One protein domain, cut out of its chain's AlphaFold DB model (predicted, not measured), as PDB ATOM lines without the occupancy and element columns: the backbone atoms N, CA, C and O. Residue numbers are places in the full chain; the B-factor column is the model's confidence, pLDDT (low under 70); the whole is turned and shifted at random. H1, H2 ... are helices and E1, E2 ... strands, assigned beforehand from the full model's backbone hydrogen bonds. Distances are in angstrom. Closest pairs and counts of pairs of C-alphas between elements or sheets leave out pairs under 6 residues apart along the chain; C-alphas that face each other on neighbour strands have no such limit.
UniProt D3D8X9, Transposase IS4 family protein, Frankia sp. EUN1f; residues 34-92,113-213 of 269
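AT A GLANCE: This is residues 34 to 92 and 113 to 213 of the 269 residues of the protein "Transposase IS4 family protein" of Frankia sp. EUN1f (UniProt D3D8X9). Look for one strongly twisted sheet of seven strands that curls round H5, with H4 on its opposite face. At the end of the sheet made by E1 and E2 sit H2 and H3, and beyond them H1, which packs on H3 with residues 36 to 40. The printed part has 160 residues, with five named helices and seven named strands in the order H1 E1 H2 H3 E2 E3 H4 E4 E5 E6 E7 H5, and its class is mixed, helices and strands. The sheet is branched at E5 and mixed: E1 and E2 are parallel, the other neighbour pairs antiparallel. The whole is compact, with a radius of gyration of the C-alphas of 16.7 A and spans of 52 by 46 by 29 A.

HOW THE PARTS SIT: Begin at E5, residues 150 to 163, which bends by 68 degrees at residue 160. On one side of it find E4, residues 132 to 138, with N 132 and O 155 within hydrogen-bond range at 2.8 A, and E3, residues 88 to 91, with N 90 and O 161 at 2.9 A. On the other side is E6, residues 178 to 183, with N 158 and O 180 at 2.9 A. E7, residues 193 to 197, is the next neighbour, with N 181 and O 195 at 2.9 A. E4 E5 E6 E7 form a meander, each strand the antiparallel neighbour of the one before, in three hairpins. Beside E7 comes E2, residues 79 to 83, with N 81 and O 196 at 2.9 A, then the edge strand E1, residues 56 to 58, with N 80 and O 56 at 2.9 A. E1 and E2, with H2, residues 60 to 63, and H3, residues 66 to 73, between them along the chain, form a strand-helix-strand unit with a right-handed crossover. H3 stands at the sheet's level. H1, residues 35 to 48, touches H3 with residues 36 to 40 alone, at a shallow tilt of 7 degrees, the same way; their closest C-alphas are those of Trp 36 and Phe 68, 5.8 A apart. H5, residues 205 to 212, and H4, residues 119 to 126, are on opposite faces; the closest C-alphas of H5 and E4 are those of Arg 210 and Trp 136, 5.1 A apart. Every O i to N i+4 pair is within hydrogen-bond range in H1, H3, H4 and H5; H2 is too short for one.

IN THESE COORDINATES: Find C-alpha 35 at (114.100, 137.564, 124.244); H1 runs 20.1 A from there. E5 runs 35.6 A from C-alpha 150 at (90.235, 135.522, 150.267). H5 ends at C-alpha 212 at (99.300, 130.223, 137.571).

THE WHOLE: The two C-alphas farthest apart, those of Pro 144 and Ala 171 at 56.8 A, are in the long links E4 to E5 and E5 to E6. Residues 93 to 112 are not printed, and C-alphas 92 and 113 are 13.7 A apart across the cut. No printed residue has a pLDDT under 70.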
ATOM      1  N   GLU A  34     116.687 137.003 120.254       92.31
ATOM      2  CA  GLU A  34     115.286 136.993 120.626       92.31
ATOM      3  C   GLU A  34     115.161 136.811 122.144       92.31
ATOM      4  O   GLU A  34     115.839 135.972 122.737       92.31
ATOM      5  N   LYS A  35     114.272 137.582 122.780       92.19
ATOM      6  CA  LYS A  35     114.100 137.564 124.244       92.19
ATOM      7  C   LYS A  35     113.847 136.161 124.799       92.19
ATOM      8  O   LYS A  35     114.376 135.810 125.846       92.19
ATOM      9  N   TRP A  36     113.074 135.348 124.082       95.31
ATOM     10  CA  TRP A  36     112.781 133.979 124.494       95.31
ATOM     11  C   TRP A  36     114.021 133.074 124.493       95.31
ATOM     12  O   TRP A  36     114.115 132.199 125.345       95.31
ATOM     13  N   ARG A  37     114.991 133.301 123.593       95.62
ATOM     14  CA  ARG A  37     116.259 132.554 123.594       95.62
ATOM     15  C   ARG A  37     117.109 132.924 124.794       95.62
ATOM     16  O   ARG A  37     117.600 132.028 125.462       95.62
ATOM     17  N   LEU A  38     117.199 134.221 125.101       95.00
ATOM     18  CA  LEU A  38     117.894 134.694 126.301       95.00
ATOM     19  C   LEU A  38     117.304 134.064 127.569       95.00
ATOM     20  O   LEU A  38     118.048 133.622 128.435       95.00
ATOM     21  N   ALA A  39     115.975 133.960 127.656       95.81
ATOM     22  CA  ALA A  39     115.326 133.291 128.779       95.81
ATOM     23  C   ALA A  39     115.677 131.795 128.869       95.81
ATOM     24  O   ALA A  39     115.861 131.297 129.975       95.81
ATOM     25  N   LEU A  40     115.796 131.079 127.744       97.12
ATOM     26  CA  LEU A  40     116.242 129.679 127.754       97.12
ATOM     27  C   LEU A  40     117.705 129.543 128.189       97.12
ATOM     28  O   LEU A  40     117.989 128.670 129.000       97.12
ATOM     29  N   ASP A  41     118.603 130.422 127.735       95.56
ATOM     30  CA  ASP A  41     120.004 130.373 128.183       95.56
ATOM     31  C   ASP A  41     120.115 130.639 129.691       95.56
ATOM     32  O   ASP A  41     120.859 129.958 130.389       95.56
ATOM     33  N   MET A  42     119.334 131.590 130.219       94.31
ATOM     34  CA  MET A  42     119.279 131.848 131.662       94.31
ATOM     35  C   MET A  42     118.788 130.622 132.442       94.31
ATOM     36  O   MET A  42     119.251 130.369 133.553       94.31
ATOM     37  N   LEU A  43     117.854 129.847 131.883       95.81
ATOM     38  CA  LEU A  43     117.424 128.587 132.493       95.81
ATOM     39  C   LEU A  43     118.535 127.532 132.435       95.81
ATOM     40  O   LEU A  43     118.727 126.832 133.426       95.81
ATOM     41  N   ASP A  44     119.285 127.450 131.335       96.19
ATOM     42  CA  ASP A  44     120.434 126.543 131.205       96.19
ATOM     43  C   ASP A  44     121.531 126.864 132.230       96.19
ATOM     44  O   ASP A  44     122.076 125.956 132.858       96.19
ATOM     45  N   GLU A  45     121.805 128.148 132.479       95.12
ATOM     46  CA  GLU A  45     122.724 128.582 133.540       95.12
ATOM     47  C   GLU A  45     122.240 128.141 134.928       95.12
ATOM     48  O   GLU A  45     123.002 127.549 135.696       95.12
ATOM     49  N   VAL A  46     120.959 128.365 135.243       93.06
ATOM     50  CA  VAL A  46     120.358 127.966 136.529       93.06
ATOM     51  C   VAL A  46     120.379 126.446 136.718       93.06
ATOM     52  O   VAL A  46     120.642 125.966 137.826       93.06
ATOM     53  N   ILE A  47     120.139 125.680 135.649       93.75
ATOM     54  CA  ILE A  47     120.281 124.218 135.644       93.75
ATOM     55  C   ILE A  47     121.741 123.834 135.910       93.75
ATOM     56  O   ILE A  47     122.000 122.974 136.754       93.75
ATOM     57  N   GLY A  48     122.696 124.503 135.258       96.06
ATOM     58  CA  GLY A  48     124.132 124.296 135.457       96.06
ATOM     59  C   GLY A  48     124.602 124.561 136.891       96.06
ATOM     60  O   GLY A  48     125.539 123.918 137.359       96.06
ATOM     61  N   TRP A  49     123.923 125.443 137.629       94.94
ATOM     62  CA  TRP A  49     124.177 125.676 139.058       94.94
ATOM     63  C   TRP A  49     123.620 124.580 139.981       94.94
ATOM     64  O   TRP A  49     123.844 124.630 141.191       94.94
ATOM     65  N   GLY A  50     122.882 123.599 139.452       93.31
ATOM     66  CA  GLY A  50     122.292 122.511 140.237       93.31
ATOM     67  C   GLY A  50     121.073 122.932 141.063       93.31
ATOM     68  O   GLY A  50     120.728 122.268 142.044       93.31
ATOM     69  N   VAL A  51     120.408 124.035 140.700       89.69
ATOM     70  CA  VAL A  51     119.163 124.448 141.357       89.69
ATOM     71  C   VAL A  51     118.070 123.411 141.055       89.69
ATOM     72  O   VAL A  51     117.884 123.048 139.893       89.69
ATOM     73  N   PRO A  52     117.311 122.926 142.060       88.94
ATOM     74  CA  PRO A  52     116.267 121.936 141.823       88.94
ATOM     75  C   PRO A  52     115.233 122.417 140.806       88.94
ATOM     76  O   PRO A  52     114.706 123.526 140.938       88.94
ATOM     77  N   SER A  53     114.882 121.548 139.855       88.50
ATOM     78  CA  SER A  53     113.855 121.844 138.854       88.50
ATOM     79  C   SER A  53     112.518 122.198 139.521       88.50
ATOM     80  O   SER A  53     112.031 121.521 140.435       88.50
ATOM     81  N   ARG A  54     111.932 123.314 139.086       92.38
ATOM     82  CA  ARG A  54     110.637 123.844 139.529       92.38
ATOM     83  C   ARG A  54     109.833 124.255 138.294       92.38
ATOM     84  O   ARG A  54     110.441 124.607 137.287       92.38
ATOM     85  N   PRO A  55     108.487 124.271 138.372       94.94
ATOM     86  CA  PRO A  55     107.680 124.743 137.259       94.94
ATOM     87  C   PRO A  55     108.067 126.157 136.823       94.94
ATOM     88  O   PRO A  55     108.105 127.068 137.655       94.94
ATOM     89  N   VAL A  56     108.307 126.333 135.526       96.56
ATOM     90  CA  VAL A  56     108.604 127.637 134.927       96.56
ATOM     91  C   VAL A  56     107.309 128.425 134.769       96.56
ATOM     92  O   VAL A  56     106.317 127.916 134.243       96.56
ATOM     93  N   LEU A  57     107.320 129.673 135.229       96.00
ATOM     94  CA  LEU A  57     106.192 130.593 135.138       96.00
ATOM     95  C   LEU A  57     106.600 131.803 134.302       96.00
ATOM     96  O   LEU A  57     107.645 132.395 134.562       96.00
ATOM     97  N   ALA A  58     105.769 132.197 133.342       95.12
ATOM     98  CA  ALA A  58     105.976 133.418 132.566       95.12
ATOM     99  C   ALA A  58     104.640 134.016 132.105       95.12
ATOM    100  O   ALA A  58     103.584 133.393 132.242       95.12
ATOM    101  N   ASP A  59     104.681 135.243 131.594       93.75
ATOM    102  CA  ASP A  59     103.533 135.916 130.987       93.75
ATOM    103  C   ASP A  59     103.322 135.510 129.514       93.75
ATOM    104  O   ASP A  59     104.030 134.657 128.972       93.75
ATOM    105  N   ALA A  60     102.340 136.145 128.866       94.56
ATOM    106  CA  ALA A  60     101.982 135.895 127.473       94.56
ATOM    107  C   ALA A  60     103.083 136.241 126.463       94.56
ATOM    108  O   ALA A  60     103.129 135.617 125.404       94.56
ATOM    109  N   ALA A  61     104.014 137.150 126.783       92.94
ATOM    110  CA  ALA A  61     105.105 137.481 125.866       92.94
ATOM    111  C   ALA A  61     106.029 136.275 125.626       92.94
ATOM    112  O   ALA A  61     106.578 136.121 124.535       92.94
ATOM    113  N   TYR A  62     106.162 135.400 126.625       95.50
ATOM    114  CA  TYR A  62     106.860 134.122 126.496       95.50
ATOM    115  C   TYR A  62     105.907 132.979 126.160       95.50
ATOM    116  O   TYR A  62     106.227 132.127 125.334       95.50
ATOM    117  N   GLY A  63     104.737 132.945 126.796       96.06
ATOM    118  CA  GLY A  63     103.813 131.832 126.662       96.06
ATOM    119  C   GLY A  63     103.183 131.705 125.285       96.06
ATOM    120  O   GLY A  63     102.888 130.576 124.907       96.06
ATOM    121  N   ASP A  64     103.044 132.781 124.506       95.88
ATOM    122  CA  ASP A  64     102.559 132.705 123.118       95.88
ATOM    123  C   ASP A  64     103.626 132.181 122.144       95.88
ATOM    124  O   ASP A  64     103.289 131.572 121.124       95.88
ATOM    125  N   CYS A  65     104.911 132.304 122.488       95.88
ATOM    126  CA  CYS A  65     106.021 131.796 121.685       95.88
ATOM    127  C   CYS A  65     106.093 130.261 121.756       95.88
ATOM    128  O   CYS A  65     106.464 129.674 122.774       95.88
ATOM    129  N   ALA A  66     105.737 129.594 120.655       95.25
ATOM    130  CA  ALA A  66     105.744 128.134 120.568       95.25
ATOM    131  C   ALA A  66     107.154 127.547 120.710       95.25
ATOM    132  O   ALA A  66     107.320 126.519 121.361       95.25
ATOM    133  N   GLU A  67     108.159 128.231 120.171       96.00
ATOM    134  CA  GLU A  67     109.572 127.873 120.272       96.00
ATOM    135  C   GLU A  67     110.063 127.927 121.721       96.00
ATOM    136  O   GLU A  67     110.808 127.050 122.146       96.00
ATOM    137  N   PHE A  68     109.596 128.898 122.513       97.25
ATOM    138  CA  PHE A  68     109.907 128.958 123.939       97.25
ATOM    139  C   PHE A  68     109.303 127.768 124.691       97.25
ATOM    140  O   PHE A  68     110.013 127.075 125.415       97.25
ATOM    141  N   ARG A  69     108.010 127.479 124.475       96.88
ATOM    142  CA  ARG A  69     107.336 126.311 125.080       96.88
ATOM    143  C   ARG A  69     108.031 125.002 124.716       96.88
ATOM    144  O   ARG A  69     108.177 124.121 125.565       96.88
ATOM    145  N   GLN A  70     108.469 124.890 123.466       95.69
ATOM    146  CA  GLN A  70     109.209 123.734 122.989       95.69
ATOM    147  C   GLN A  70     110.584 123.634 123.654       95.69
ATOM    148  O   GLN A  70     110.921 122.575 124.173       95.69
ATOM    149  N   GLY A  71     111.329 124.737 123.741       96.38
ATOM    150  CA  GLY A  71     112.625 124.770 124.416       96.38
ATOM    151  C   GLY A  71     112.548 124.401 125.901       96.38
ATOM    152  O   GLY A  71     113.467 123.764 126.410       96.38
ATOM    153  N   LEU A  72     111.450 124.736 126.591       97.19
ATOM    154  CA  LEU A  72     111.188 124.250 127.954       97.19
ATOM    155  C   LEU A  72     110.947 122.736 127.985       97.19
ATOM    156  O   LEU A  72     111.484 122.046 128.845       97.19
ATOM    157  N   THR A  73     110.163 122.222 127.035       95.19
ATOM    158  CA  THR A  73     109.847 120.787 126.935       95.19
ATOM    159  C   THR A  73     111.100 119.956 126.658       95.19
ATOM    160  O   THR A  73     111.294 118.929 127.292       95.19
ATOM    161  N   GLU A  74     111.991 120.425 125.783       95.31
ATOM    162  CA  GLU A  74     113.280 119.777 125.476       95.31
ATOM    163  C   GLU A  74     114.241 119.719 126.672       95.31
ATOM    164  O   GLU A  74     115.177 118.926 126.668       95.31
ATOM    165  N   ARG A  75     114.013 120.556 127.688       95.38
ATOM    166  CA  ARG A  75     114.778 120.600 128.944       95.38
ATOM    167  C   ARG A  75     114.082 119.853 130.084       95.38
ATOM    168  O   ARG A  75     114.471 120.019 131.238       95.38
ATOM    169  N   ASP A  76     113.013 119.112 129.788       95.06
ATOM    170  CA  ASP A  76     112.150 118.454 130.776       95.06
ATOM    171  C   ASP A  76     111.602 119.422 131.850       95.06
ATOM    172  O   ASP A  76     111.321 119.050 132.996       95.06
ATOM    173  N   LEU A  77     111.425 120.698 131.489       96.81
ATOM    174  CA  LEU A  77     110.873 121.721 132.371       96.81
ATOM    175  C   LEU A  77     109.354 121.792 132.213       96.81
ATOM    176  O   LEU A  77     108.817 122.251 131.202       96.81
ATOM    177  N   VAL A  78     108.638 121.403 133.268       97.06
ATOM    178  CA  VAL A  78     107.195 121.651 133.353       97.06
ATOM    179  C   VAL A  78     106.925 123.149 133.491       97.06
ATOM    180  O   VAL A  78     107.690 123.873 134.130       97.06
ATOM    181  N   TYR A  79     105.818 123.634 132.935       97.75
ATOM    182  CA  TYR A  79     105.520 125.066 132.940       97.75
ATOM    183  C   TYR A  79     104.059 125.393 133.236       97.75
ATOM    184  O   TYR A  79     103.164 124.556 133.089       97.75
ATOM    185  N   VAL A  80     103.819 126.644 133.627       98.06
ATOM    186  CA  VAL A  80     102.515 127.320 133.599       98.06
ATOM    187  C   VAL A  80     102.745 128.718 133.033       98.06
ATOM    188  O   VAL A  80     103.234 129.604 133.732       98.06
ATOM    189  N   LEU A  81     102.421 128.921 131.761       98.00
ATOM    190  CA  LEU A  81     102.690 130.177 131.064       98.00
ATOM    191  C   LEU A  81     101.377 130.879 130.762       98.00
ATOM    192  O   LEU A  81     100.449 130.239 130.272       98.00
ATOM    193  N   GLY A  82     101.303 132.176 131.053       97.75
ATOM    194  CA  GLY A  82     100.213 133.015 130.567       97.75
ATOM    195  C   GLY A  82     100.220 133.029 129.043       97.75
ATOM    196  O   GLY A  82     101.282 132.930 128.444       97.75
ATOM    197  N   VAL A  83      99.057 133.121 128.416       98.00
ATOM    198  CA  VAL A  83      98.911 133.166 126.954       98.00
ATOM    199  C   VAL A  83      97.813 134.142 126.576       98.00
ATOM    200  O   VAL A  83      96.924 134.435 127.381       98.00
ATOM    201  N   THR A  84      97.847 134.642 125.348       97.75
ATOM    202  CA  THR A  84      96.730 135.421 124.824       97.75
ATOM    203  C   THR A  84      95.552 134.516 124.483       97.75
ATOM    204  O   THR A  84      95.680 133.376 124.040       97.75
ATOM    205  N   HIS A  85      94.353 135.056 124.663       97.31
ATOM    206  CA  HIS A  85      93.095 134.361 124.392       97.31
ATOM    207  C   HIS A  85      92.897 134.004 122.901       97.31
ATOM    208  O   HIS A  85      92.041 133.179 122.572       97.31
ATOM    209  N   THR A  86      93.674 134.631 122.010       97.12
ATOM    210  CA  THR A  86      93.700 134.421 120.554       97.12
ATOM    211  C   THR A  86      94.621 133.289 120.115       97.12
ATOM    212  O   THR A  86      94.515 132.860 118.964       97.12
ATOM    213  N   ALA A  87      95.487 132.771 120.997       97.12
ATOM    214  CA  ALA A  87      96.224 131.543 120.725       97.12
ATOM    215  C   ALA A  87      95.241 130.427 120.332       97.12
ATOM    216  O   ALA A  87      94.075 130.435 120.734       97.12
ATOM    217  N   THR A  88      95.688 129.481 119.507       97.94
ATOM    218  CA  THR A  88      94.798 128.459 118.940       97.94
ATOM    219  C   THR A  88      95.161 127.066 119.423       97.94
ATOM    220  O   THR A  88      96.324 126.767 119.701       97.94
ATOM    221  N   ALA A  89      94.158 126.207 119.555       98.19
ATOM    222  CA  ALA A  89      94.319 124.818 119.951       98.19
ATOM    223  C   ALA A  89      93.171 123.959 119.413       98.19
ATOM    224  O   ALA A  89      92.082 124.455 119.115       98.19
ATOM    225  N   HIS A  90      93.406 122.654 119.333       98.31
ATOM    226  CA  HIS A  90      92.329 121.670 119.227       98.31
ATOM    227  C   HIS A  90      91.904 121.204 120.630       98.31
ATOM    228  O   HIS A  90      92.703 121.294 121.573       98.31
ATOM    229  N   PRO A  91      90.679 120.673 120.799       97.81
ATOM    230  CA  PRO A  91      90.306 119.938 122.007       97.81
ATOM    231  C   PRO A  91      91.304 118.810 122.323       97.81
ATOM    232  O   PRO A  91      91.877 118.219 121.410       97.81
ATOM    233  N   GLY A  92      91.511 118.481 123.601       96.19
ATOM    234  CA  GLY A  92      92.472 117.444 124.026       96.19
ATOM    235  C   GLY A  92      92.197 116.072 123.407       96.19
ATOM    236  O   GLY A  92      93.106 115.408 122.913       96.19
ATOM    237  N   PRO A 113      90.702 116.849 111.542       92.44
ATOM    238  CA  PRO A 113      89.547 117.057 110.663       92.44
ATOM    239  C   PRO A 113      89.026 118.495 110.693       92.44
ATOM    240  O   PRO A 113      88.726 119.073 109.651       92.44
ATOM    241  N   ASP A 114      88.976 119.076 111.891       94.31
ATOM    242  CA  ASP A 114      88.491 120.429 112.130       94.31
ATOM    243  C   ASP A 114      89.653 121.419 112.286       94.31
ATOM    244  O   ASP A 114      90.704 121.055 112.829       94.31
ATOM    245  N   PRO A 115      89.485 122.692 111.878       95.62
ATOM    246  CA  PRO A 115      90.472 123.729 112.151       95.62
ATOM    247  C   PRO A 115      90.614 123.985 113.664       95.62
ATOM    248  O   PRO A 115      89.664 123.794 114.429       95.62
ATOM    249  N   PRO A 116      91.788 124.447 114.131       97.25
ATOM    250  CA  PRO A 116      91.956 124.809 115.530       97.25
ATOM    251  C   PRO A 116      91.091 126.024 115.886       97.25
ATOM    252  O   PRO A 116      90.886 126.927 115.075       97.25
ATOM    253  N   SER A 117      90.613 126.063 117.126       98.12
ATOM    254  CA  SER A 117      89.822 127.170 117.677       98.12
ATOM    255  C   SER A 117      90.682 128.055 118.571       98.12
ATOM    256  O   SER A 117      91.693 127.604 119.109       98.12
ATOM    257  N   THR A 118      90.282 129.313 118.773       98.44
ATOM    258  CA  THR A 118      90.940 130.162 119.776       98.44
ATOM    259  C   THR A 118      90.713 129.602 121.181       98.44
ATOM    260  O   THR A 118      89.681 128.980 121.451       98.44
ATOM    261  N   LEU A 119      91.645 129.848 122.105       98.38
ATOM    262  CA  LEU A 119      91.487 129.433 123.502       98.38
ATOM    263  C   LEU A 119      90.211 130.025 124.112       98.38
ATOM    264  O   LEU A 119      89.483 129.322 124.811       98.38
ATOM    265  N   LYS A 120      89.892 131.283 123.778       98.31
ATOM    266  CA  LYS A 120      88.621 131.916 124.152       98.31
ATOM    267  C   LYS A 120      87.418 131.104 123.680       98.31
ATOM    268  O   LYS A 120      86.543 130.803 124.486       98.31
ATOM    269  N   ALA A 121      87.373 130.733 122.400       98.25
ATOM    270  CA  ALA A 121      86.252 129.983 121.838       98.25
ATOM    271  C   ALA A 121      86.078 128.618 122.520       98.25
ATOM    272  O   ALA A 121      84.955 128.252 122.858       98.25
ATOM    273  N   LEU A 122      87.176 127.908 122.805       98.12
ATOM    274  CA  LEU A 122      87.133 126.634 123.534       98.12
ATOM    275  C   LEU A 122      86.557 126.794 124.950       98.12
ATOM    276  O   LEU A 122      85.732 125.989 125.379       98.12
ATOM    277  N   VAL A 123      86.953 127.846 125.671       98.19
ATOM    278  CA  VAL A 123      86.457 128.119 127.031       98.19
ATOM    279  C   VAL A 123      84.992 128.557 127.018       98.19
ATOM    280  O   VAL A 123      84.218 128.112 127.867       98.19
ATOM    281  N   LEU A 124      84.587 129.386 126.052       97.81
ATOM    282  CA  LEU A 124      83.188 129.787 125.879       97.81
ATOM    283  C   LEU A 124      82.300 128.585 125.529       97.81
ATOM    284  O   LEU A 124      81.225 128.451 126.108       97.81
ATOM    285  N   ALA A 125      82.768 127.691 124.654       97.12
ATOM    286  CA  ALA A 125      82.054 126.472 124.276       97.12
ATOM    287  C   ALA A 125      81.882 125.496 125.453       97.12
ATOM    288  O   ALA A 125      80.823 124.894 125.596       97.12
ATOM    289  N   ALA A 126      82.888 125.375 126.328       96.50
ATOM    290  CA  ALA A 126      82.778 124.590 127.562       96.50
ATOM    291  C   ALA A 126      81.780 125.195 128.570       96.50
ATOM    292  O   ALA A 126      81.215 124.486 129.402       96.50
ATOM    293  N   GLY A 127      81.544 126.504 128.479       95.31
ATOM    294  CA  GLY A 127      80.487 127.192 129.200       95.31
ATOM    295  C   GLY A 127      80.856 127.619 130.622       95.31
ATOM    296  O   GLY A 127      81.616 126.991 131.361       95.31
ATOM    297  N   ARG A 128      80.224 128.718 131.046       92.56
ATOM    298  CA  ARG A 128      80.378 129.349 132.367       92.56
ATOM    299  C   ARG A 128      80.086 128.391 133.535       92.56
ATOM    300  O   ARG A 128      80.645 128.596 134.618       92.56
ATOM    301  N   SER A 129      79.221 127.397 133.340       92.88
ATOM    302  CA  SER A 129      78.813 126.400 134.342       92.88
ATOM    303  C   SER A 129      79.889 125.352 134.642       92.88
ATOM    304  O   SER A 129      79.896 124.812 135.744       92.88
ATOM    305  N   ALA A 130      80.828 125.107 133.722       94.25
ATOM    306  CA  ALA A 130      81.947 124.189 133.940       94.25
ATOM    307  C   ALA A 130      83.059 124.795 134.823       94.25
ATOM    308  O   ALA A 130      83.938 124.081 135.311       94.25
ATOM    309  N   ALA A 131      83.032 126.113 135.053       95.88
ATOM    310  CA  ALA A 131      84.011 126.789 135.894       95.88
ATOM    311  C   ALA A 131      83.764 126.520 137.388       95.88
ATOM    312  O   ALA A 131      82.641 126.599 137.884       95.88
ATOM    313  N   ARG A 132      84.841 126.274 138.136       97.19
ATOM    314  CA  ARG A 132      84.819 125.965 139.569       97.19
ATOM    315  C   ARG A 132      85.408 127.110 140.374       97.19
ATOM    316  O   ARG A 132      86.419 127.692 139.986       97.19
ATOM    317  N   TRP A 133      84.812 127.408 141.524       96.19
ATOM    318  CA  TRP A 133      85.396 128.347 142.477       96.19
ATOM    319  C   TRP A 133      86.697 127.801 143.056       96.19
ATOM    320  O   TRP A 133      86.748 126.666 143.532       96.19
ATOM    321  N   VAL A 134      87.738 128.630 143.046       96.06
ATOM    322  CA  VAL A 134      89.031 128.310 143.651       96.06
ATOM    323  C   VAL A 134      89.522 129.509 144.444       96.06
ATOM    324  O   VAL A 134      89.594 130.622 143.925       96.06
ATOM    325  N   THR A 135      89.906 129.257 145.692       92.69
ATOM    326  CA  THR A 135      90.636 130.205 146.538       92.69
ATOM    327  C   THR A 135      92.101 129.789 146.552       92.69
ATOM    328  O   THR A 135      92.417 128.690 147.008       92.69
ATOM    329  N   TRP A 136      93.004 130.632 146.049       89.69
ATOM    330  CA  TRP A 136      94.423 130.259 145.906       89.69
ATOM    331  C   TRP A 136      95.337 130.866 146.969       89.69
ATOM    332  O   TRP A 136      96.415 130.327 147.228       89.69
ATOM    333  N   ARG A 137      94.926 131.976 147.591       83.69
ATOM    334  CA  ARG A 137      95.609 132.573 148.745       83.69
ATOM    335  C   ARG A 137      94.660 133.448 149.558       83.69
ATOM    336  O   ARG A 137      93.623 133.877 149.057       83.69
ATOM    337  N   ARG A 138      95.058 133.755 150.790       81.38
ATOM    338  CA  ARG A 138      94.538 134.907 151.531       81.38
ATOM    339  C   ARG A 138      95.504 136.069 151.307       81.38
ATOM    340  O   ARG A 138      96.713 135.876 151.408       81.38
ATOM    341  N   GLY A 139      94.981 137.202 150.860       77.00
ATOM    342  CA  GLY A 139      95.714 138.455 150.740       77.00
ATOM    343  C   GLY A 139      95.681 139.236 152.051       77.00
ATOM    344  O   GLY A 139      95.317 138.695 153.089       77.00
ATOM    345  N   THR A 140      96.040 140.512 151.975       72.56
ATOM    346  CA  THR A 140      96.042 141.455 153.107       72.56
ATOM    347  C   THR A 140      94.903 142.476 153.037       72.56
ATOM    348  O   THR A 140      94.659 143.199 153.994       72.56
ATOM    349  N   HIS A 141      94.192 142.552 151.906       71.44
ATOM    350  CA  HIS A 141      93.107 143.508 151.713       71.44
ATOM    351  C   HIS A 141      91.790 142.958 152.278       71.44
ATOM    352  O   HIS A 141      91.058 142.232 151.596       71.44
ATOM    353  N   HIS A 142      91.502 143.308 153.529       72.38
ATOM    354  CA  HIS A 142      90.224 143.045 154.186       72.38
ATOM    355  C   HIS A 142      89.204 144.128 153.826       72.38
ATOM    356  O   HIS A 142      89.539 145.303 153.710       72.38
ATOM    357  N   GLY A 143      87.945 143.735 153.664       74.56
ATOM    358  CA  GLY A 143      86.836 144.667 153.481       74.56
ATOM    359  C   GLY A 143      85.519 144.043 153.937       74.56
ATOM    360  O   GLY A 143      85.490 142.830 154.167       74.56
ATOM    361  N   PRO A 144      84.433 144.831 154.043       75.06
ATOM    362  CA  PRO A 144      83.120 144.335 154.463       75.06
ATOM    363  C   PRO A 144      82.652 143.125 153.636       75.06
ATOM    364  O   PRO A 144      82.165 142.146 154.193       75.06
ATOM    365  N   ASP A 145      82.925 143.142 152.326       74.38
ATOM    366  CA  ASP A 145      82.546 142.081 151.379       74.38
ATOM    367  C   ASP A 145      83.594 140.959 151.236       74.38
ATOM    368  O   ASP A 145      83.362 139.946 150.568       74.38
ATOM    369  N   ASN A 146      84.773 141.113 151.851       78.31
ATOM    370  CA  ASN A 146      85.840 140.108 151.851       78.31
ATOM    371  C   ASN A 146      86.596 140.075 153.195       78.31
ATOM    372  O   ASN A 146      87.792 140.382 153.251       78.31
ATOM    373  N   PRO A 147      85.930 139.678 154.293       72.69
ATOM    374  CA  PRO A 147      86.520 139.714 155.631       72.69
ATOM    375  C   PRO A 147      87.693 138.739 155.792       72.69
ATOM    376  O   PRO A 147      88.581 138.970 156.602       72.69
ATOM    377  N   ALA A 148      87.751 137.671 154.991       74.81
ATOM    378  CA  ALA A 148      88.851 136.705 155.007       74.81
ATOM    379  C   ALA A 148      90.039 137.097 154.105       74.81
ATOM    380  O   ALA A 148      90.969 136.295 153.964       74.81
ATOM    381  N   ALA A 149      89.970 138.259 153.436       80.56
ATOM    382  CA  ALA A 149      90.880 138.669 152.363       80.56
ATOM    383  C   ALA A 149      91.126 137.536 151.345       80.56
ATOM    384  O   ALA A 149      92.221 137.355 150.810       80.56
ATOM    385  N   ALA A 150      90.111 136.703 151.101       81.31
ATOM    386  CA  ALA A 150      90.235 135.522 150.267       81.31
ATOM    387  C   ALA A 150      90.362 135.956 148.807       81.31
ATOM    388  O   ALA A 150      89.474 136.613 148.263       81.31
ATOM    389  N   MET A 151      91.460 135.570 148.162       86.88
ATOM    390  CA  MET A 151      91.618 135.746 146.725       86.88
ATOM    391  C   MET A 151      91.031 134.522 146.042       86.88
ATOM    392  O   MET A 151      91.616 133.432 146.068       86.88
ATOM    393  N   ARG A 152      89.819 134.718 145.518       91.19
ATOM    394  CA  ARG A 152      88.984 133.693 144.901       91.19
ATOM    395  C   ARG A 152      88.433 134.172 143.568       91.19
ATOM    396  O   ARG A 152      88.116 135.344 143.406       91.19
ATOM    397  N   SER A 153      88.284 133.239 142.643       95.00
ATOM    398  CA  SER A 153      87.690 133.450 141.326       95.00
ATOM    399  C   SER A 153      87.180 132.106 140.812       95.00
ATOM    400  O   SER A 153      87.323 131.080 141.492       95.00
ATOM    401  N   ARG A 154      86.558 132.094 139.637       96.88
ATOM    402  CA  ARG A 154      86.120 130.856 138.987       96.88
ATOM    403  C   ARG A 154      87.126 130.503 137.911       96.88
ATOM    404  O   ARG A 154      87.501 131.355 137.114       96.88
ATOM    405  N   PHE A 155      87.524 129.244 137.874       98.19
ATOM    406  CA  PHE A 155      88.484 128.745 136.906       98.19
ATOM    407  C   PHE A 155      87.915 127.570 136.146       98.19
ATOM    408  O   PHE A 155      87.210 126.728 136.707       98.19
ATOM    409  N   LEU A 156      88.270 127.503 134.876       97.88
ATOM    410  CA  LEU A 156      87.942 126.407 133.990       97.88
ATOM    411  C   LEU A 156      89.257 125.804 133.494       97.88
ATOM    412  O   LEU A 156      90.158 126.539 133.095       97.88
ATOM    413  N   ALA A 157      89.382 124.480 133.573       98.25
ATOM    414  CA  ALA A 157      90.558 123.753 133.110       98.25
ATOM    415  C   ALA A 157      90.144 122.710 132.068       98.25
ATOM    416  O   ALA A 157      89.294 121.866 132.352       98.25
ATOM    417  N   LEU A 158      90.742 122.770 130.880       98.31
ATOM    418  CA  LEU A 158      90.510 121.839 129.772       98.31
ATOM    419  C   LEU A 158      91.821 121.185 129.363       98.31
ATOM    420  O   LEU A 158      92.886 121.793 129.467       98.31
ATOM    421  N   ARG A 159      91.739 119.969 128.829       98.38
ATOM    422  CA  ARG A 159      92.827 119.403 128.031       98.38
ATOM    423  C   ARG A 159      92.703 119.932 126.610       98.38
ATOM    424  O   ARG A 159      91.613 119.913 126.036       98.38
ATOM    425  N   VAL A 160      93.804 120.436 126.067       98.50
ATOM    426  CA  VAL A 160      93.881 120.999 124.715       98.50
ATOM    427  C   VAL A 160      95.181 120.583 124.046       98.50
ATOM    428  O   VAL A 160      96.139 120.188 124.710       98.50
ATOM    429  N   ARG A 161      95.232 120.722 122.726       98.00
ATOM    430  CA  ARG A 161      96.432 120.507 121.919       98.00
ATOM    431  C   ARG A 161      96.791 121.804 121.196       98.00
ATOM    432  O   ARG A 161      96.146 122.109 120.186       98.00
ATOM    433  N   PRO A 162      97.739 122.609 121.718       97.38
ATOM    434  CA  PRO A 162      98.105 123.891 121.126       97.38
ATOM    435  C   PRO A 162      98.494 123.740 119.657       97.38
ATOM    436  O   PRO A 162      99.309 122.891 119.301       97.38
ATOM    437  N   ALA A 163      97.910 124.577 118.809       95.25
ATOM    438  CA  ALA A 163      98.130 124.568 117.375       95.25
ATOM    439  C   ALA A 163      99.009 125.755 116.968       95.25
ATOM    440  O   ALA A 163      98.897 126.865 117.487       95.25
ATOM    441  N   GLY A 164      99.914 125.512 116.026       90.19
ATOM    442  CA  GLY A 164     100.824 126.525 115.512       90.19
ATOM    443  C   GLY A 164     101.871 125.906 114.600       90.19
ATOM    444  O   GLY A 164     102.105 124.698 114.636       90.19
ATOM    445  N   ARG A 165     102.502 126.734 113.763       85.19
ATOM    446  CA  ARG A 165     103.501 126.271 112.787       85.19
ATOM    447  C   ARG A 165     104.737 125.665 113.455       85.19
ATOM    448  O   ARG A 165     105.272 124.689 112.945       85.19
ATOM    449  N   SER A 166     105.148 126.238 114.583       87.56
ATOM    450  CA  SER A 166     106.359 125.853 115.314       87.56
ATOM    451  C   SER A 166     106.101 124.846 116.440       87.56
ATOM    452  O   SER A 166     106.996 124.580 117.235       87.56
ATOM    453  N   VAL A 167     104.885 124.293 116.544       90.06
ATOM    454  CA  VAL A 167     104.581 123.233 117.515       90.06
ATOM    455  C   VAL A 167     104.968 121.887 116.895       90.06
ATOM    456  O   VAL A 167     104.489 121.578 115.796       90.06
ATOM    457  N   PRO A 168     105.817 121.076 117.550       90.94
ATOM    458  CA  PRO A 168     106.196 119.781 117.007       90.94
ATOM    459  C   PRO A 168     105.000 118.833 116.970       90.94
ATOM    460  O   PRO A 168     104.065 118.922 117.768       90.94
ATOM    461  N   ARG A 169     105.052 117.898 116.026       93.31
ATOM    462  CA  ARG A 169     104.065 116.829 115.881       93.31
ATOM    463  C   ARG A 169     104.734 115.499 116.174       93.31
ATOM    464  O   ARG A 169     105.868 115.289 115.748       93.31
ATOM    465  N   ALA A 170     104.021 114.608 116.850       92.81
ATOM    466  CA  ALA A 170     104.459 113.230 117.015       92.81
ATOM    467  C   ALA A 170     104.400 112.464 115.675       92.81
ATOM    468  O   ALA A 170     103.963 112.996 114.648       92.81
ATOM    469  N   ALA A 171     104.867 111.212 115.674       90.81
ATOM    470  CA  ALA A 171     104.923 110.375 114.471       90.81
ATOM    471  C   ALA A 171     103.536 110.163 113.831       90.81
ATOM    472  O   ALA A 171     103.402 110.188 112.609       90.81
ATOM    473  N   ASP A 172     102.498 110.058 114.660       91.62
ATOM    474  CA  ASP A 172     101.083 109.982 114.272       91.62
ATOM    475  C   ASP A 172     100.477 111.339 113.860       91.62
ATOM    476  O   ASP A 172      99.285 111.436 113.580       91.62
ATOM    477  N   ARG A 173     101.301 112.396 113.795       93.06
ATOM    478  CA  ARG A 173     100.945 113.791 113.479       93.06
ATOM    479  C   ARG A 173     100.154 114.518 114.566       93.06
ATOM    480  O   ARG A 173      99.763 115.676 114.339       93.06
ATOM    481  N   SER A 174      99.954 113.893 115.725       95.00
ATOM    482  CA  SER A 174      99.266 114.505 116.855       95.00
ATOM    483  C   SER A 174     100.100 115.635 117.456       95.00
ATOM    484  O   SER A 174     101.334 115.638 117.422       95.00
ATOM    485  N   LEU A 175      99.403 116.656 117.945       96.62
ATOM    486  CA  LEU A 175      99.986 117.775 118.679       96.62
ATOM    487  C   LEU A 175     100.063 117.421 120.173       96.62
ATOM    488  O   LEU A 175      99.170 116.722 120.662       96.62
ATOM    489  N   PRO A 176     101.079 117.904 120.911       95.19
ATOM    490  CA  PRO A 176     101.227 117.610 122.331       95.19
ATOM    491  C   PRO A 176     100.019 118.113 123.124       95.19
ATOM    492  O   PRO A 176      99.518 119.215 122.894       95.19
ATOM    493  N   GLU A 177      99.550 117.297 124.066       96.75
ATOM    494  CA  GLU A 177      98.429 117.653 124.930       96.75
ATOM    495  C   GLU A 177      98.911 118.386 126.188       96.75
ATOM    496  O   GLU A 177      99.829 117.941 126.880       96.75
ATOM    497  N   CYS A 178      98.257 119.492 126.532       98.00
ATOM    498  CA  CYS A 178      98.528 120.246 127.748       98.00
ATOM    499  C   CYS A 178      97.232 120.749 128.403       98.00
ATOM    500  O   CYS A 178      96.131 120.635 127.859       98.00
ATOM    501  N   TRP A 179      97.356 121.313 129.600       98.69
ATOM    502  CA  TRP A 179      96.273 122.036 130.251       98.69
ATOM    503  C   TRP A 179      96.092 123.407 129.608       98.69
ATOM    504  O   TRP A 179      97.073 124.121 129.410       98.69
ATOM    505  N   LEU A 180      94.843 123.785 129.361       98.69
ATOM    506  CA  LEU A 180      94.373 125.160 129.256       98.69
ATOM    507  C   LEU A 180      93.685 125.513 130.570       98.69
ATOM    508  O   LEU A 180      92.693 124.880 130.924       98.69
ATOM    509  N   LEU A 181      94.185 126.519 131.275       98.69
ATOM    510  CA  LEU A 181      93.496 127.135 132.404       98.69
ATOM    511  C   LEU A 181      92.955 128.490 131.957       98.69
ATOM    512  O   LEU A 181      93.693 129.267 131.362       98.69
ATOM    513  N   ALA A 182      91.707 128.793 132.291       98.50
ATOM    514  CA  ALA A 182      91.132 130.118 132.112       98.50
ATOM    515  C   ALA A 182      90.498 130.615 133.407       98.50
ATOM    516  O   ALA A 182      89.841 129.854 134.125       98.50
ATOM    517  N   GLU A 183      90.687 131.893 133.702       98.06
ATOM    518  CA  GLU A 183      89.981 132.581 134.772       98.06
ATOM    519  C   GLU A 183      88.746 133.271 134.217       98.06
ATOM    520  O   GLU A 183      88.811 134.008 133.237       98.06
ATOM    521  N   TRP A 184      87.613 133.049 134.875       97.44
ATOM    522  CA  TRP A 184      86.343 133.656 134.519       97.44
ATOM    523  C   TRP A 184      85.742 134.350 135.740       97.44
ATOM    524  O   TRP A 184      84.919 133.743 136.450       97.44
ATOM    525  N   PRO A 185      86.158 135.602 136.006       94.94
ATOM    526  CA  PRO A 185      85.768 136.304 137.213       94.94
ATOM    527  C   PRO A 185      84.242 136.446 137.365       94.94
ATOM    528  O   PRO A 185      83.471 136.345 136.400       94.94
ATOM    529  N   PRO A 186      83.753 136.631 138.600       90.06
ATOM    530  CA  PRO A 186      82.358 136.987 138.847       90.06
ATOM    531  C   PRO A 186      82.011 138.310 138.157       90.06
ATOM    532  O   PRO A 186      82.853 139.189 138.068       90.06
ATOM    533  N   GLY A 187      80.775 138.452 137.676       89.94
ATOM    534  CA  GLY A 187      80.341 139.655 136.949       89.94
ATOM    535  C   GLY A 187      80.828 139.758 135.498       89.94
ATOM    536  O   GLY A 187      80.117 140.331 134.684       89.94
ATOM    537  N   GLU A 188      81.948 139.124 135.146       94.81
ATOM    538  CA  GLU A 188      82.492 139.218 133.789       94.81
ATOM    539  C   GLU A 188      81.702 138.372 132.772       94.81
ATOM    540  O   GLU A 188      81.394 137.196 133.045       94.81
ATOM    541  N   PRO A 189      81.386 138.929 131.584       94.25
ATOM    542  CA  PRO A 189      80.685 138.203 130.529       94.25
ATOM    543  C   PRO A 189      81.567 137.126 129.888       94.25
ATOM    544  O   PRO A 189      81.048 136.138 129.376       94.25
ATOM    545  N   GLU A 190      82.893 137.274 129.958       95.19
ATOM    546  CA  GLU A 190      83.876 136.418 129.293       95.19
ATOM    547  C   GLU A 190      85.091 136.141 130.204       95.19
ATOM    548  O   GLU A 190      85.291 136.852 131.191       95.19
ATOM    549  N   PRO A 191      85.907 135.108 129.917       96.88
ATOM    550  CA  PRO A 191      87.132 134.849 130.670       96.88
ATOM    551  C   PRO A 191      88.224 135.881 130.357       96.88
ATOM    552  O   PRO A 191      88.422 136.243 129.193       96.88
ATOM    553  N   THR A 192      88.958 136.306 131.388       96.75
ATOM    554  CA  THR A 192      89.915 137.426 131.332       96.75
ATOM    555  C   THR A 192      91.355 136.975 131.124       96.75
ATOM    556  O   THR A 192      92.105 137.626 130.400       96.75
ATOM    557  N   ASP A 193      91.735 135.846 131.718       97.38
ATOM    558  CA  ASP A 193      93.117 135.376 131.760       97.38
ATOM    559  C   ASP A 193      93.211 133.907 131.353       97.38
ATOM    560  O   ASP A 193      92.328 133.105 131.667       97.38
ATOM    561  N   TYR A 194      94.302 133.555 130.670       98.50
ATOM    562  CA  TYR A 194      94.516 132.237 130.078       98.50
ATOM    563  C   TYR A 194      95.947 131.769 130.338       98.50
ATOM    564  O   TYR A 194      96.891 132.557 130.277       98.50
ATOM    565  N   TRP A 195      96.114 130.471 130.593       98.62
ATOM    566  CA  TRP A 195      97.416 129.828 130.753       98.62
ATOM    567  C   TRP A 195      97.465 128.480 130.040       98.62
ATOM    568  O   TRP A 195      96.484 127.736 130.045       98.62
ATOM    569  N   LEU A 196      98.641 128.127 129.521       98.56
ATOM    570  CA  LEU A 196      98.969 126.761 129.113       98.56
ATOM    571  C   LEU A 196      99.911 126.112 130.128       98.56
ATOM    572  O   LEU A 196     100.825 126.763 130.640       98.56
ATOM    573  N   SER A 197      99.718 124.822 130.411       98.50
ATOM    574  CA  SER A 197     100.573 124.091 131.351       98.50
ATOM    575  C   SER A 197     100.812 122.629 130.988       98.50
ATOM    576  O   SER A 197      99.882 121.893 130.673       98.50
ATOM    577  N   THR A 198     102.064 122.191 131.120       98.12
ATOM    578  CA  THR A 198     102.505 120.790 130.984       98.12
ATOM    579  C   THR A 198     102.511 120.022 132.308       98.12
ATOM    580  O   THR A 198     103.072 118.934 132.390       98.12
ATOM    581  N   LEU A 199     101.887 120.560 133.364       97.62
ATOM    582  CA  LEU A 199     101.731 119.823 134.617       97.62
ATOM    583  C   LEU A 199     100.961 118.503 134.399       97.62
ATOM    584  O   LEU A 199     100.124 118.434 133.489       97.62
ATOM    585  N   PRO A 200     101.195 117.484 135.251       96.94
ATOM    586  CA  PRO A 200     100.532 116.185 135.155       96.94
ATOM    587  C   PRO A 200      99.004 116.269 135.027       96.94
ATOM    588  O   PRO A 200      98.366 117.190 135.540       96.94
ATOM    589  N   ALA A 201      98.402 115.298 134.338       95.75
ATOM    590  CA  ALA A 201      96.956 115.256 134.098       95.75
ATOM    591  C   ALA A 201      96.124 114.994 135.371       95.75
ATOM    592  O   ALA A 201      94.922 115.241 135.384       95.75
ATOM    593  N   ASP A 202      96.747 114.534 136.453       96.75
ATOM    594  CA  ASP A 202      96.131 114.325 137.767       96.75
ATOM    595  C   ASP A 202      96.321 115.524 138.720       96.75
ATOM    596  O   ASP A 202      95.896 115.478 139.878       96.75
ATOM    597  N   ILE A 203      96.933 116.624 138.254       97.62
ATOM    598  CA  ILE A 203      97.170 117.813 139.078       97.62
ATOM    599  C   ILE A 203      95.843 118.365 139.638       97.62
ATOM    600  O   ILE A 203      94.917 118.675 138.883       97.62
ATOM    601  N   PRO A 204      95.723 118.581 140.963       97.50
ATOM    602  CA  PRO A 204      94.531 119.207 141.514       97.50
ATOM    603  C   PRO A 204      94.366 120.632 140.981       97.50
ATOM    604  O   PRO A 204      95.310 121.428 141.031       97.50
ATOM    605  N   LEU A 205      93.146 120.998 140.568       97.25
ATOM    606  CA  LEU A 205      92.838 122.331 140.031       97.25
ATOM    607  C   LEU A 205      93.347 123.463 140.938       97.25
ATOM    608  O   LEU A 205      93.945 124.422 140.459       97.25
ATOM    609  N   GLY A 206      93.181 123.331 142.258       96.62
ATOM    610  CA  GLY A 206      93.672 124.325 143.216       96.62
ATOM    611  C   GLY A 206      95.190 124.537 143.160       96.62
ATOM    612  O   GLY A 206      95.659 125.662 143.330       96.62
ATOM    613  N   ARG A 207      95.969 123.485 142.870       96.12
ATOM    614  CA  ARG A 207      97.429 123.572 142.721       96.12
ATOM    615  C   ARG A 207      97.819 124.204 141.386       96.12
ATOM    616  O   ARG A 207      98.702 125.057 141.386       96.12
ATOM    617  N   LEU A 208      97.134 123.849 140.298       97.62
ATOM    618  CA  LEU A 208      97.314 124.479 138.986       97.62
ATOM    619  C   LEU A 208      97.031 125.991 139.053       97.62
ATOM    620  O   LEU A 208      97.885 126.793 138.681       97.62
ATOM    621  N   VAL A 209      95.890 126.387 139.631       97.31
ATOM    622  CA  VAL A 209      95.524 127.802 139.837       97.31
ATOM    623  C   VAL A 209      96.538 128.513 140.726       97.31
ATOM    624  O   VAL A 209      96.959 129.627 140.416       97.31
ATOM    625  N   ARG A 210      96.972 127.882 141.825       94.69
ATOM    626  CA  ARG A 210      97.978 128.474 142.713       94.69
ATOM    627  C   ARG A 210      99.270 128.778 141.962       94.69
ATOM    628  O   ARG A 210      99.793 129.870 142.150       94.69
ATOM    629  N   LEU A 211      99.759 127.861 141.125       95.19
ATOM    630  CA  LEU A 211     100.962 128.070 140.311       95.19
ATOM    631  C   LEU A 211     100.756 129.172 139.263       95.19
ATOM    632  O   LEU A 211     101.572 130.085 139.200       95.19
ATOM    633  N   ALA A 212      99.637 129.165 138.533       95.56
ATOM    634  CA  ALA A 212      99.300 130.223 137.571       95.56
ATOM    635  C   ALA A 212      99.293 131.622 138.220       95.56
ATOM    636  O   ALA A 212      99.813 132.594 137.671       95.56
ATOM    637  N   LYS A 213      98.772 131.715 139.450       93.50
ATOM    638  CA  LYS A 213      98.697 132.957 140.232       93.50
ATOM    639  C   LYS A 213      99.994 133.339 140.950       93.50
ATOM    640  O   LYS A 213     100.067 134.438 141.502       93.50
TER     641      LYS A 213